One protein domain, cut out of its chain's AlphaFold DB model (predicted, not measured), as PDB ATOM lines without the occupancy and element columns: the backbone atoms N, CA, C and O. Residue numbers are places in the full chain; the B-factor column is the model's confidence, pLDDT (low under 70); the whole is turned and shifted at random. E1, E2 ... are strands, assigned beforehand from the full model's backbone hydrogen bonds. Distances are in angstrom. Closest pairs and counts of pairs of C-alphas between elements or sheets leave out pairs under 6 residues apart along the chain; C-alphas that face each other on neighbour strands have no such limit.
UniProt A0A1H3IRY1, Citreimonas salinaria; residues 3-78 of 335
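Overview. This is residues 3 to 78 of the 335 residues of a protein of Citreimonas salinaria (UniProt A0A1H3IRY1). Two four-stranded sheets lie face to face as a sandwich, E1 E2 E3 E4 making one layer and E5 E6 E7 E8 the other, with strands running roughly along the longest axis in both. The chain makes the first sheet whole, changes over once by the link from E4 to E5, and then makes the second. The printed part has 76 residues with eight named strands, E1 to E8 in order, and no named helix; the class is all strand. Each sheet is antiparallel and a meander, each strand the antiparallel neighbour of the one before, in the orders E1 E2 E3 E4 and E5 E6 E7 E8. The whole is compact and rounded, with a radius of gyration of the C-alphas of 11.2 A and spans of 33 by 24 by 17 A.

Arrangement. Begin at residues 3 to 4, which pair antiparallel with residues 10 to 11 of E1, residues 10 to 14. E1 and E2, residues 17 to 22, form a hairpin; look for N 12 and O 19, 2.8 A apart. E2 and E3, residues 26 to 33, form the next, with N 20 and O 28 at 2.8 A. E3 and E4, residues 36 to 40, form a third, with N 31 and O 38 at 2.9 A. This sheet's strand lines turn by 43 degrees from edge to edge. In the second sheet, E5, residues 50 to 52, and E6, residues 56 to 60, form a hairpin with N 51 and O 58 at 2.8 A. E6 and E7, residues 64 to 69, form another, with N 59 and O 66 at 2.8 A. E7 and E8, residues 73 to 77, form the last, with N 67 and O 74 at 2.8 A. The strands of the two sheets stand at 23 degrees, and the parts that face each other are 9.2 A centre to centre. Across the sandwich, the closest C-alphas of E4 and E6 are those of Ile 37 and Arg 56, 6.8 A apart. E1 and E5 are apart.

Along the chain. Find C-alpha 10 at (-14.800, -34.014, 40.460), where E1 begins. E3, the longest strand, runs 21.8 A from C-alpha 26 to C-alpha 33 at (-17.219, -42.607, 20.062). E2 measures 16.4 A and E7 16.8 A. E8 ends at C-alpha 77, at (-7.900, -28.005, 38.376).

Size, cuts and confidence. The two C-alphas farthest apart are those of Ala 7 and Gly 34, at 33.1 A. The printed part has no cut. The link from E4 to E5, nine residues, is short; the other links are tight. The mean pLDDT of the printed part is 86.9, and no printed residue is under 70.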
ATOM      1  N   VAL A   3      -9.696 -36.788  39.571       81.25
ATOM      2  CA  VAL A   3      -9.189 -35.470  39.954       81.25
ATOM      3  C   VAL A   3     -10.282 -34.788  40.766       81.25
ATOM      4  O   VAL A   3     -11.406 -34.624  40.286       81.25
ATOM      5  N   ALA A   4      -9.977 -34.452  42.017       82.75
ATOM      6  CA  ALA A   4     -10.831 -33.578  42.809       82.75
ATOM      7  C   ALA A   4     -10.585 -32.133  42.365       82.75
ATOM      8  O   ALA A   4      -9.439 -31.745  42.150       82.75
ATOM      9  N   LEU A   5     -11.660 -31.380  42.186       83.06
ATOM     10  CA  LEU A   5     -11.635 -29.971  41.826       83.06
ATOM     11  C   LEU A   5     -12.175 -29.164  43.010       83.06
ATOM     12  O   LEU A   5     -12.843 -29.709  43.898       83.06
ATOM     13  N   ASP A   6     -11.893 -27.865  43.016       76.81
ATOM     14  CA  ASP A   6     -12.456 -26.962  44.016       76.81
ATOM     15  C   ASP A   6     -13.996 -26.917  43.934       76.81
ATOM     16  O   ASP A   6     -14.622 -27.454  43.016       76.81
ATOM     17  N   ALA A   7     -14.636 -26.330  44.948       79.62
ATOM     18  CA  ALA A   7     -16.100 -26.266  45.068       79.62
ATOM     19  C   ALA A   7     -16.824 -27.636  45.096       79.62
ATOM     20  O   ALA A   7     -18.038 -27.702  44.914       79.62
ATOM     21  N   GLY A   8     -16.110 -28.736  45.377       79.00
ATOM     22  CA  GLY A   8     -16.681 -30.087  45.474       79.00
ATOM     23  C   GLY A   8     -16.942 -30.760  44.122       79.00
ATOM     24  O   GLY A   8     -17.619 -31.790  44.065       79.00
ATOM     25  N   GLU A   9     -16.421 -30.191  43.036       87.00
ATOM     26  CA  GLU A   9     -16.474 -30.774  41.700       87.00
ATOM     27  C   GLU A   9     -15.471 -31.937  41.578       87.00
ATOM     28  O   GLU A   9     -14.444 -31.992  42.254       87.00
ATOM     29  N   THR A  10     -15.753 -32.921  40.723       88.56
ATOM     30  CA  THR A  10     -14.800 -34.014  40.460       88.56
ATOM     31  C   THR A  10     -14.791 -34.391  38.992       88.56
ATOM     32  O   THR A  10     -15.835 -34.444  38.350       88.56
ATOM     33  N   ALA A  11     -13.611 -34.693  38.459       89.06
ATOM     34  CA  ALA A  11     -13.443 -35.183  37.101       89.06
ATOM     35  C   ALA A  11     -12.778 -36.559  37.125       89.06
ATOM     36  O   ALA A  11     -11.741 -36.757  37.749       89.06
ATOM     37  N   GLU A  12     -13.359 -37.527  36.435       90.88
ATOM     38  CA  GLU A  12     -12.817 -38.867  36.283       90.88
ATOM     39  C   GLU A  12     -12.571 -39.149  34.803       90.88
ATOM     40  O   GLU A  12     -13.476 -39.077  33.977       90.88
ATOM     41  N   ILE A  13     -11.322 -39.452  34.466       89.00
ATOM     42  CA  ILE A  13     -10.894 -39.840  33.125       89.00
ATOM     43  C   ILE A  13     -10.733 -41.357  33.104       89.00
ATOM     44  O   ILE A  13      -9.877 -41.900  33.810       89.00
ATOM     45  N   ASP A  14     -11.523 -42.030  32.277       87.88
ATOM     46  CA  ASP A  14     -11.470 -43.470  32.036       87.88
ATOM     47  C   ASP A  14     -11.349 -43.732  30.526       87.88
ATOM     48  O   ASP A  14     -12.329 -43.723  29.774       87.88
ATOM     49  N   GLY A  15     -10.104 -43.863  30.057       85.38
ATOM     50  CA  GLY A  15      -9.780 -44.005  28.637       85.38
ATOM     51  C   GLY A  15     -10.342 -42.850  27.785       85.38
ATOM     52  O   GLY A  15      -9.973 -41.697  28.016       85.38
ATOM     53  N   PRO A  16     -11.217 -43.121  26.794       85.81
ATOM     54  CA  PRO A  16     -11.831 -42.094  25.947       85.81
ATOM     55  C   PRO A  16     -13.018 -41.368  26.605       85.81
ATOM     56  O   PRO A  16     -13.665 -40.554  25.943       85.81
ATOM     57  N   THR A  17     -13.338 -41.678  27.865       88.88
ATOM     58  CA  THR A  17     -14.507 -41.152  28.576       88.88
ATOM     59  C   THR A  17     -14.079 -40.230  29.710       88.88
ATOM     60  O   THR A  17     -13.263 -40.595  30.553       88.88
ATOM     61  N   LEU A  18     -14.665 -39.039  29.756       91.75
ATOM     62  CA  LEU A  18     -14.586 -38.108  30.871       91.75
ATOM     63  C   LEU A  18     -15.935 -38.093  31.596       91.75
ATOM     64  O   LEU A  18     -16.953 -37.806  30.973       91.75
ATOM     65  N   ARG A  19     -15.940 -38.325  32.906       92.44
ATOM     66  CA  ARG A  19     -17.088 -38.077  33.788       92.44
ATOM     67  C   ARG A  19     -16.795 -36.863  34.654       92.44
ATOM     68  O   ARG A  19     -15.851 -36.879  35.434       92.44
ATOM     69  N   TYR A  20     -17.590 -35.816  34.525       90.00
ATOM     70  CA  TYR A  20     -17.453 -34.579  35.278       90.00
ATOM     71  C   TYR A  20     -18.667 -34.402  36.187       90.00
ATOM     72  O   TYR A  20     -19.789 -34.289  35.707       90.00
ATOM     73  N   THR A  21     -18.466 -34.394  37.499       90.50
ATOM     74  CA  THR A  21     -19.539 -34.280  38.491       90.50
ATOM     75  C   THR A  21     -19.515 -32.907  39.131       90.50
ATOM     76  O   THR A  21     -18.506 -32.531  39.731       90.50
ATOM     77  N   ARG A  22     -20.644 -32.198  39.049       87.44
ATOM     78  CA  ARG A  22     -20.853 -30.903  39.698       87.44
ATOM     79  C   ARG A  22     -21.923 -31.012  40.789       87.44
ATOM     80  O   ARG A  22     -23.002 -31.552  40.509       87.44
ATOM     81  N   PRO A  23     -21.675 -30.501  42.010       83.94
ATOM     82  CA  PRO A  23     -22.694 -30.449  43.054       83.94
ATOM     83  C   PRO A  23     -23.958 -29.730  42.567       83.94
ATOM     84  O   PRO A  23     -23.884 -28.658  41.976       83.94
ATOM     85  N   GLY A  24     -25.126 -30.335  42.784       82.75
ATOM     86  CA  GLY A  24     -26.426 -29.762  42.415       82.75
ATOM     87  C   GLY A  24     -26.912 -30.043  40.986       82.75
ATOM     88  O   GLY A  24     -28.120 -30.032  40.784       82.75
ATOM     89  N   TYR A  25     -26.030 -30.351  40.025       83.88
ATOM     90  CA  TYR A  25     -26.425 -30.714  38.648       83.88
ATOM     91  C   TYR A  25     -26.284 -32.216  38.356       83.88
ATOM     92  O   TYR A  25     -27.098 -32.793  37.646       83.88
ATOM     93  N   GLY A  26     -25.274 -32.876  38.932       86.94
ATOM     94  CA  GLY A  26     -25.001 -34.299  38.709       86.94
ATOM     95  C   GLY A  26     -23.789 -34.545  37.807       86.94
ATOM     96  O   GLY A  26     -22.914 -33.687  37.668       86.94
ATOM     97  N   THR A  27     -23.700 -35.751  37.244       89.62
ATOM     98  CA  THR A  27     -22.545 -36.201  36.453       89.62
ATOM     99  C   THR A  27     -22.805 -36.048  34.960       89.62
ATOM    100  O   THR A  27     -23.728 -36.642  34.414       89.62
ATOM    101  N   VAL A  28     -21.947 -35.286  34.294       90.94
ATOM    102  CA  VAL A  28     -21.896 -35.127  32.841       90.94
ATOM    103  C   VAL A  28     -20.847 -36.076  32.281       90.94
ATOM    104  O   VAL A  28     -19.706 -36.079  32.745       90.94
ATOM    105  N   THR A  29     -21.205 -36.865  31.271       91.31
ATOM    106  CA  THR A  29     -20.278 -37.810  30.636       91.31
ATOM    107  C   THR A  29     -19.977 -37.369  29.212       91.31
ATOM    108  O   THR A  29     -20.878 -37.215  28.402       91.31
ATOM    109  N   ALA A  30     -18.704 -37.185  28.877       90.88
ATOM    110  CA  ALA A  30     -18.248 -36.908  27.522       90.88
ATOM    111  C   ALA A  30     -17.358 -38.060  27.046       90.88
ATOM    112  O   ALA A  30     -16.281 -38.278  27.598       90.88
ATOM    113  N   ALA A  31     -17.799 -38.803  26.031       90.56
ATOM    114  CA  ALA A  31     -17.086 -39.965  25.507       90.56
ATOM    115  C   ALA A  31     -16.757 -39.797  24.023       90.56
ATOM    116  O   ALA A  31     -17.609 -39.413  23.220       90.56
ATOM    117  N   VAL A  32     -15.524 -40.124  23.637       88.56
ATOM    118  CA  VAL A  32     -15.139 -40.192  22.222       88.56
ATOM    119  C   VAL A  32     -15.647 -41.513  21.636       88.56
ATOM    120  O   VAL A  32     -15.124 -42.580  21.958       88.56
ATOM    121  N   GLN A  33     -16.657 -41.452  20.764       88.25
ATOM    122  CA  GLN A  33     -17.219 -42.607  20.062       88.25
ATOM    123  C   GLN A  33     -16.974 -42.471  18.552       88.25
ATOM    124  O   GLN A  33     -17.625 -41.706  17.840       88.25
ATOM    125  N   GLY A  34     -15.992 -43.215  18.038       84.38
ATOM    126  CA  GLY A  34     -15.631 -43.177  16.620       84.38
ATOM    127  C   GLY A  34     -15.107 -41.805  16.184       84.38
ATOM    128  O   GLY A  34     -13.993 -41.421  16.535       84.38
ATOM    129  N   ARG A  35     -15.887 -41.075  15.372       82.25
ATOM    130  CA  ARG A  35     -15.528 -39.735  14.860       82.25
ATOM    131  C   ARG A  35     -16.211 -38.595  15.615       82.25
ATOM    132  O   ARG A  35     -15.952 -37.438  15.287       82.25
ATOM    133  N   GLU A  36     -17.042 -38.886  16.605       86.38
ATOM    134  CA  GLU A  36     -17.819 -37.879  17.322       86.38
ATOM    135  C   GLU A  36     -17.575 -37.956  18.827       86.38
ATOM    136  O   GLU A  36     -17.168 -38.987  19.365       86.38
ATOM    137  N   ILE A  37     -17.775 -36.827  19.502       88.12
ATOM    138  CA  ILE A  37     -17.792 -36.767  20.960       88.12
ATOM    139  C   ILE A  37     -19.254 -36.729  21.376       88.12
ATOM    140  O   ILE A  37     -19.964 -35.778  21.050       88.12
ATOM    141  N   VAL A  38     -19.689 -37.776  22.069       88.69
ATOM    142  CA  VAL A  38     -21.046 -37.887  22.598       88.69
ATOM    143  C   VAL A  38     -21.040 -37.316  24.006       88.69
ATOM    144  O   VAL A  38     -20.246 -37.737  24.850       88.69
ATOM    145  N   LEU A  39     -21.905 -36.331  24.230       90.50
ATOM    146  CA  LEU A  39     -22.132 -35.714  25.527       90.50
ATOM    147  C   LEU A  39     -23.451 -36.234  26.094       90.50
ATOM    148  O   LEU A  39     -24.494 -36.076  25.469       90.50
ATOM    149  N   ASP A  40     -23.386 -36.810  27.284       90.38
ATOM    150  CA  ASP A  40     -24.529 -37.237  28.073       90.38
ATOM    151  C   ASP A  40     -24.668 -36.321  29.294       90.38
ATOM    152  O   ASP A  40     -23.702 -36.088  30.030       90.38
ATOM    153  N   THR A  41     -25.861 -35.757  29.470       89.00
ATOM    154  CA  THR A  41     -26.179 -34.805  30.544       89.00
ATOM    155  C   THR A  41     -27.388 -35.313  31.324       89.00
ATOM    156  O   THR A  41     -28.300 -35.851  30.698       89.00
ATOM    157  N   PRO A  42     -27.444 -35.108  32.653       85.31
ATOM    158  CA  PRO A  42     -28.541 -35.604  33.492       85.31
ATOM    159  C   PRO A  42     -29.939 -35.204  33.000       85.31
ATOM    160  O   PRO A  42     -30.854 -36.024  33.020       85.31
ATOM    161  N   ASP A  43     -30.074 -33.977  32.488       85.38
ATOM    162  CA  ASP A  43     -31.356 -33.398  32.067       85.38
ATOM    163  C   ASP A  43     -31.542 -33.377  30.534       85.38
ATOM    164  O   ASP A  43     -32.512 -32.819  30.022       85.38
ATOM    165  N   GLY A  44     -30.593 -33.938  29.771       81.44
ATOM    166  CA  GLY A  44     -30.594 -33.939  28.300       81.44
ATOM    167  C   GLY A  44     -30.396 -32.565  27.636       81.44
ATOM    168  O   GLY A  44     -30.324 -32.485  26.408       81.44
ATOM    169  N   GLN A  45     -30.302 -31.486  28.417       85.00
ATOM    170  CA  GLN A  45     -30.020 -30.132  27.942       85.00
ATOM    171  C   GLN A  45     -28.550 -29.779  28.175       85.00
ATOM    172  O   GLN A  45     -27.973 -30.133  29.202       85.00
ATOM    173  N   VAL A  46     -27.944 -29.063  27.223       85.44
ATOM    174  CA  VAL A  46     -26.565 -28.568  27.344       85.44
ATOM    175  C   VAL A  46     -26.597 -27.207  28.046       85.44
ATOM    176  O   VAL A  46     -27.114 -26.256  27.459       85.44
ATOM    177  N   PRO A  47     -26.074 -27.086  29.276       87.56
ATOM    178  CA  PRO A  47     -26.047 -25.820  30.001       87.56
ATOM    179  C   PRO A  47     -25.025 -24.838  29.419       87.56
ATOM    180  O   PRO A  47     -24.044 -25.255  28.806       87.56
ATOM    181  N   ASP A  48     -25.168 -23.549  29.729       88.38
ATOM    182  CA  ASP A  48     -24.297 -22.471  29.219       88.38
ATOM    183  C   ASP A  48     -22.809 -22.623  29.589       88.38
ATOM    184  O   ASP A  48     -21.924 -22.092  28.919       88.38
ATOM    185  N   TRP A  49     -22.511 -23.369  30.655       87.50
ATOM    186  CA  TRP A  49     -21.148 -23.663  31.100       87.50
ATOM    187  C   TRP A  49     -20.503 -24.855  30.367       87.50
ATOM    188  O   TRP A  49     -19.324 -25.160  30.588       87.50
ATOM    189  N   ILE A  50     -21.238 -25.509  29.460       88.81
ATOM    190  CA  ILE A  50     -20.738 -26.565  28.579       88.81
ATOM    191  C   ILE A  50     -20.813 -26.098  27.126       88.81
ATOM    192  O   ILE A  50     -21.878 -25.952  26.541       88.81
ATOM    193  N   SER A  51     -19.653 -25.959  26.490       90.19
ATOM    194  CA  SER A  51     -19.556 -25.755  25.045       90.19
ATOM    195  C   SER A  51     -19.297 -27.097  24.365       90.19
ATOM    196  O   SER A  51     -18.170 -27.602  24.396       90.19
ATOM    197  N   ALA A  52     -20.317 -27.664  23.722       88.25
ATOM    198  CA  ALA A  52     -20.251 -28.974  23.077       88.25
ATOM    199  C   ALA A  52     -20.310 -28.892  21.545       88.25
ATOM    200  O   ALA A  52     -21.115 -28.173  20.962       88.25
ATOM    201  N   SER A  53     -19.460 -29.675  20.888       88.69
ATOM    202  CA  SER A  53     -19.468 -29.922  19.447       88.69
ATOM    203  C   SER A  53     -19.018 -31.359  19.183       88.69
ATOM    204  O   SER A  53     -18.347 -31.965  20.020       88.69
ATOM    205  N   SER A  54     -19.280 -31.884  17.984       84.56
ATOM    206  CA  SER A  54     -18.859 -33.241  17.592       84.56
ATOM    207  C   SER A  54     -17.335 -33.452  17.572       84.56
ATOM    208  O   SER A  54     -16.864 -34.587  17.476       84.56
ATOM    209  N   ALA A  55     -16.538 -32.380  17.655       87.19
ATOM    210  CA  ALA A  55     -15.075 -32.431  17.657       87.19
ATOM    211  C   ALA A  55     -14.437 -32.042  19.000       87.19
ATOM    212  O   ALA A  55     -13.290 -32.418  19.260       87.19
ATOM    213  N   ARG A  56     -15.147 -31.271  19.831       89.62
ATOM    214  CA  ARG A  56     -14.639 -30.731  21.093       89.62
ATOM    215  C   ARG A  56     -15.776 -30.483  22.071       89.62
ATOM    216  O   ARG A  56     -16.733 -29.793  21.728       89.62
ATOM    217  N   VAL A  57     -15.598 -30.943  23.302       91.44
ATOM    218  CA  VAL A  57     -16.446 -30.587  24.441       91.44
ATOM    219  C   VAL A  57     -15.585 -29.860  25.465       91.44
ATOM    220  O   VAL A  57     -14.501 -30.323  25.811       91.44
ATOM    221  N   THR A  58     -16.032 -28.691  25.911       91.31
ATOM    222  CA  THR A  58     -15.393 -27.909  26.975       91.31
ATOM    223  C   THR A  58     -16.401 -27.711  28.093       91.31
ATOM    224  O   THR A  58     -17.455 -27.132  27.862       91.31
ATOM    225  N   ILE A  59     -16.072 -28.201  29.283       90.38
ATOM    226  CA  ILE A  59     -16.862 -28.067  30.504       90.38
ATOM    227  C   ILE A  59     -16.141 -27.067  31.403       90.38
ATOM    228  O   ILE A  59     -14.989 -27.308  31.760       90.38
ATOM    229  N   THR A  60     -16.791 -25.960  31.747       89.94
ATOM    230  CA  THR A  60     -16.232 -24.918  32.620       89.94
ATOM    231  C   THR A  60     -16.973 -24.940  33.953       89.94
ATOM    232  O   THR A  60     -18.143 -24.586  33.997       89.94
ATOM    233  N   GLY A  61     -16.323 -25.398  35.017       85.06
ATOM    234  CA  GLY A  61     -16.867 -25.368  36.376       85.06
ATOM    235  C   GLY A  61     -16.256 -24.260  37.222       85.06
ATOM    236  O   GLY A  61     -15.433 -23.475  36.744       85.06
ATOM    237  N   ASP A  62     -16.667 -24.215  38.486       81.19
ATOM    238  CA  ASP A  62     -16.201 -23.201  39.437       81.19
ATOM    239  C   ASP A  62     -14.795 -23.533  39.970       81.19
ATOM    240  O   ASP A  62     -14.007 -22.626  40.235       81.19
ATOM    241  N   GLY A  63     -14.453 -24.823  40.083       76.56
ATOM    242  CA  GLY A  63     -13.162 -25.312  40.581       76.56
ATOM    243  C   GLY A  63     -12.207 -25.817  39.496       76.56
ATOM    244  O   GLY A  63     -11.117 -26.307  39.796       76.56
ATOM    245  N   GLY A  64     -12.598 -25.750  38.221       84.81
ATOM    246  CA  GLY A  64     -11.770 -26.249  37.129       84.81
ATOM    247  C   GLY A  64     -12.440 -26.251  35.762       84.81
ATOM    248  O   GLY A  64     -13.622 -25.956  35.608       84.81
ATOM    249  N   ARG A  65     -11.687 -26.645  34.737       88.75
ATOM    250  CA  ARG A  65     -12.184 -26.805  33.365       88.75
ATOM    251  C   ARG A  65     -11.762 -28.151  32.808       88.75
ATOM    252  O   ARG A  65     -10.594 -28.505  32.886       88.75
ATOM    253  N   ALA A  66     -12.659 -28.865  32.148       90.00
ATOM    254  CA  ALA A  66     -12.313 -30.077  31.420       90.00
ATOM    255  C   ALA A  66     -12.516 -29.893  29.914       90.00
ATOM    256  O   ALA A  66     -13.500 -29.310  29.464       90.00
ATOM    257  N   VAL A  67     -11.567 -30.377  29.120       90.56
ATOM    258  CA  VAL A  67     -11.595 -30.311  27.662       90.56
ATOM    259  C   VAL A  67     -11.420 -31.710  27.105       90.56
ATOM    260  O   VAL A  67     -10.385 -32.343  27.291       90.56
ATOM    261  N   VAL A  68     -12.417 -32.166  26.359       90.19
ATOM    262  CA  VAL A  68     -12.366 -33.426  25.621       90.19
ATOM    263  C   VAL A  68     -12.241 -33.109  24.143       90.19
ATOM    264  O   VAL A  68     -13.046 -32.377  23.564       90.19
ATOM    265  N   THR A  69     -11.214 -33.670  23.521       89.88
ATOM    266  CA  THR A  69     -11.023 -33.684  22.072       89.88
ATOM    267  C   THR A  69     -10.786 -35.120  21.629       89.88
ATOM    268  O   THR A  69     -10.470 -35.982  22.444       89.88
ATOM    269  N   ARG A  70     -10.853 -35.389  20.323       86.19
ATOM    270  CA  ARG A  70     -10.558 -36.736  19.797       86.19
ATOM    271  C   ARG A  70      -9.140 -37.225  20.109       86.19
ATOM    272  O   ARG A  70      -8.917 -38.426  20.160       86.19
ATOM    273  N   ALA A  71      -8.186 -36.305  20.252       85.56
ATOM    274  CA  ALA A  71      -6.779 -36.637  20.459       85.56
ATOM    275  C   ALA A  71      -6.397 -36.739  21.942       85.56
ATOM    276  O   ALA A  71      -5.448 -37.440  22.280       85.56
ATOM    277  N   ARG A  72      -7.089 -36.000  22.815       87.00
ATOM    278  CA  ARG A  72      -6.735 -35.884  24.233       87.00
ATOM    279  C   ARG A  72      -7.905 -35.405  25.082       87.00
ATOM    280  O   ARG A  72      -8.714 -34.589  24.627       87.00
ATOM    281  N   THR A  73      -7.891 -35.847  26.330       88.62
ATOM    282  CA  THR A  73      -8.745 -35.366  27.416       88.62
ATOM    283  C   THR A  73      -7.858 -34.647  28.425       88.62
ATOM    284  O   THR A  73      -6.919 -35.240  28.947       88.62
ATOM    285  N   GLU A  74      -8.132 -33.371  28.671       87.94
ATOM    286  CA  GLU A  74      -7.387 -32.516  29.597       87.94
ATOM    287  C   GLU A  74      -8.332 -32.031  30.699       87.94
ATOM    288  O   GLU A  74      -9.447 -31.598  30.414       87.94
ATOM    289  N   VAL A  75      -7.891 -32.081  31.953       87.00
ATOM    290  CA  VAL A  75      -8.610 -31.504  33.095       87.00
ATOM    291  C   VAL A  75      -7.683 -30.498  33.759       87.00
ATOM    292  O   VAL A  75      -6.558 -30.828  34.119       87.00
ATOM    293  N   TYR A  76      -8.169 -29.273  33.898       84.38
ATOM    294  CA  TYR A  76      -7.530 -28.169  34.591       84.38
ATOM    295  C   TYR A  76      -8.205 -28.038  35.951       84.38
ATOM    296  O   TYR A  76      -9.386 -27.698  36.007       84.38
ATOM    297  N   ALA A  77      -7.479 -28.335  37.023       81.75
ATOM    298  CA  ALA A  77      -7.900 -28.005  38.376       81.75
ATOM    299  C   ALA A  77      -7.400 -26.598  38.696       81.75
ATOM    300  O   ALA A  77      -6.216 -26.325  38.510       81.75
ATOM    301  N   TYR A  78      -8.298 -25.708  39.110       77.69
ATOM    302  CA  TYR A  78      -7.909 -24.388  39.583       77.69
ATOM    303  C   TYR A  78      -7.724 -24.459  41.089       77.69
ATOM    304  O   TYR A  78      -8.604 -24.934  41.799       77.69
TER     305      TYR A  78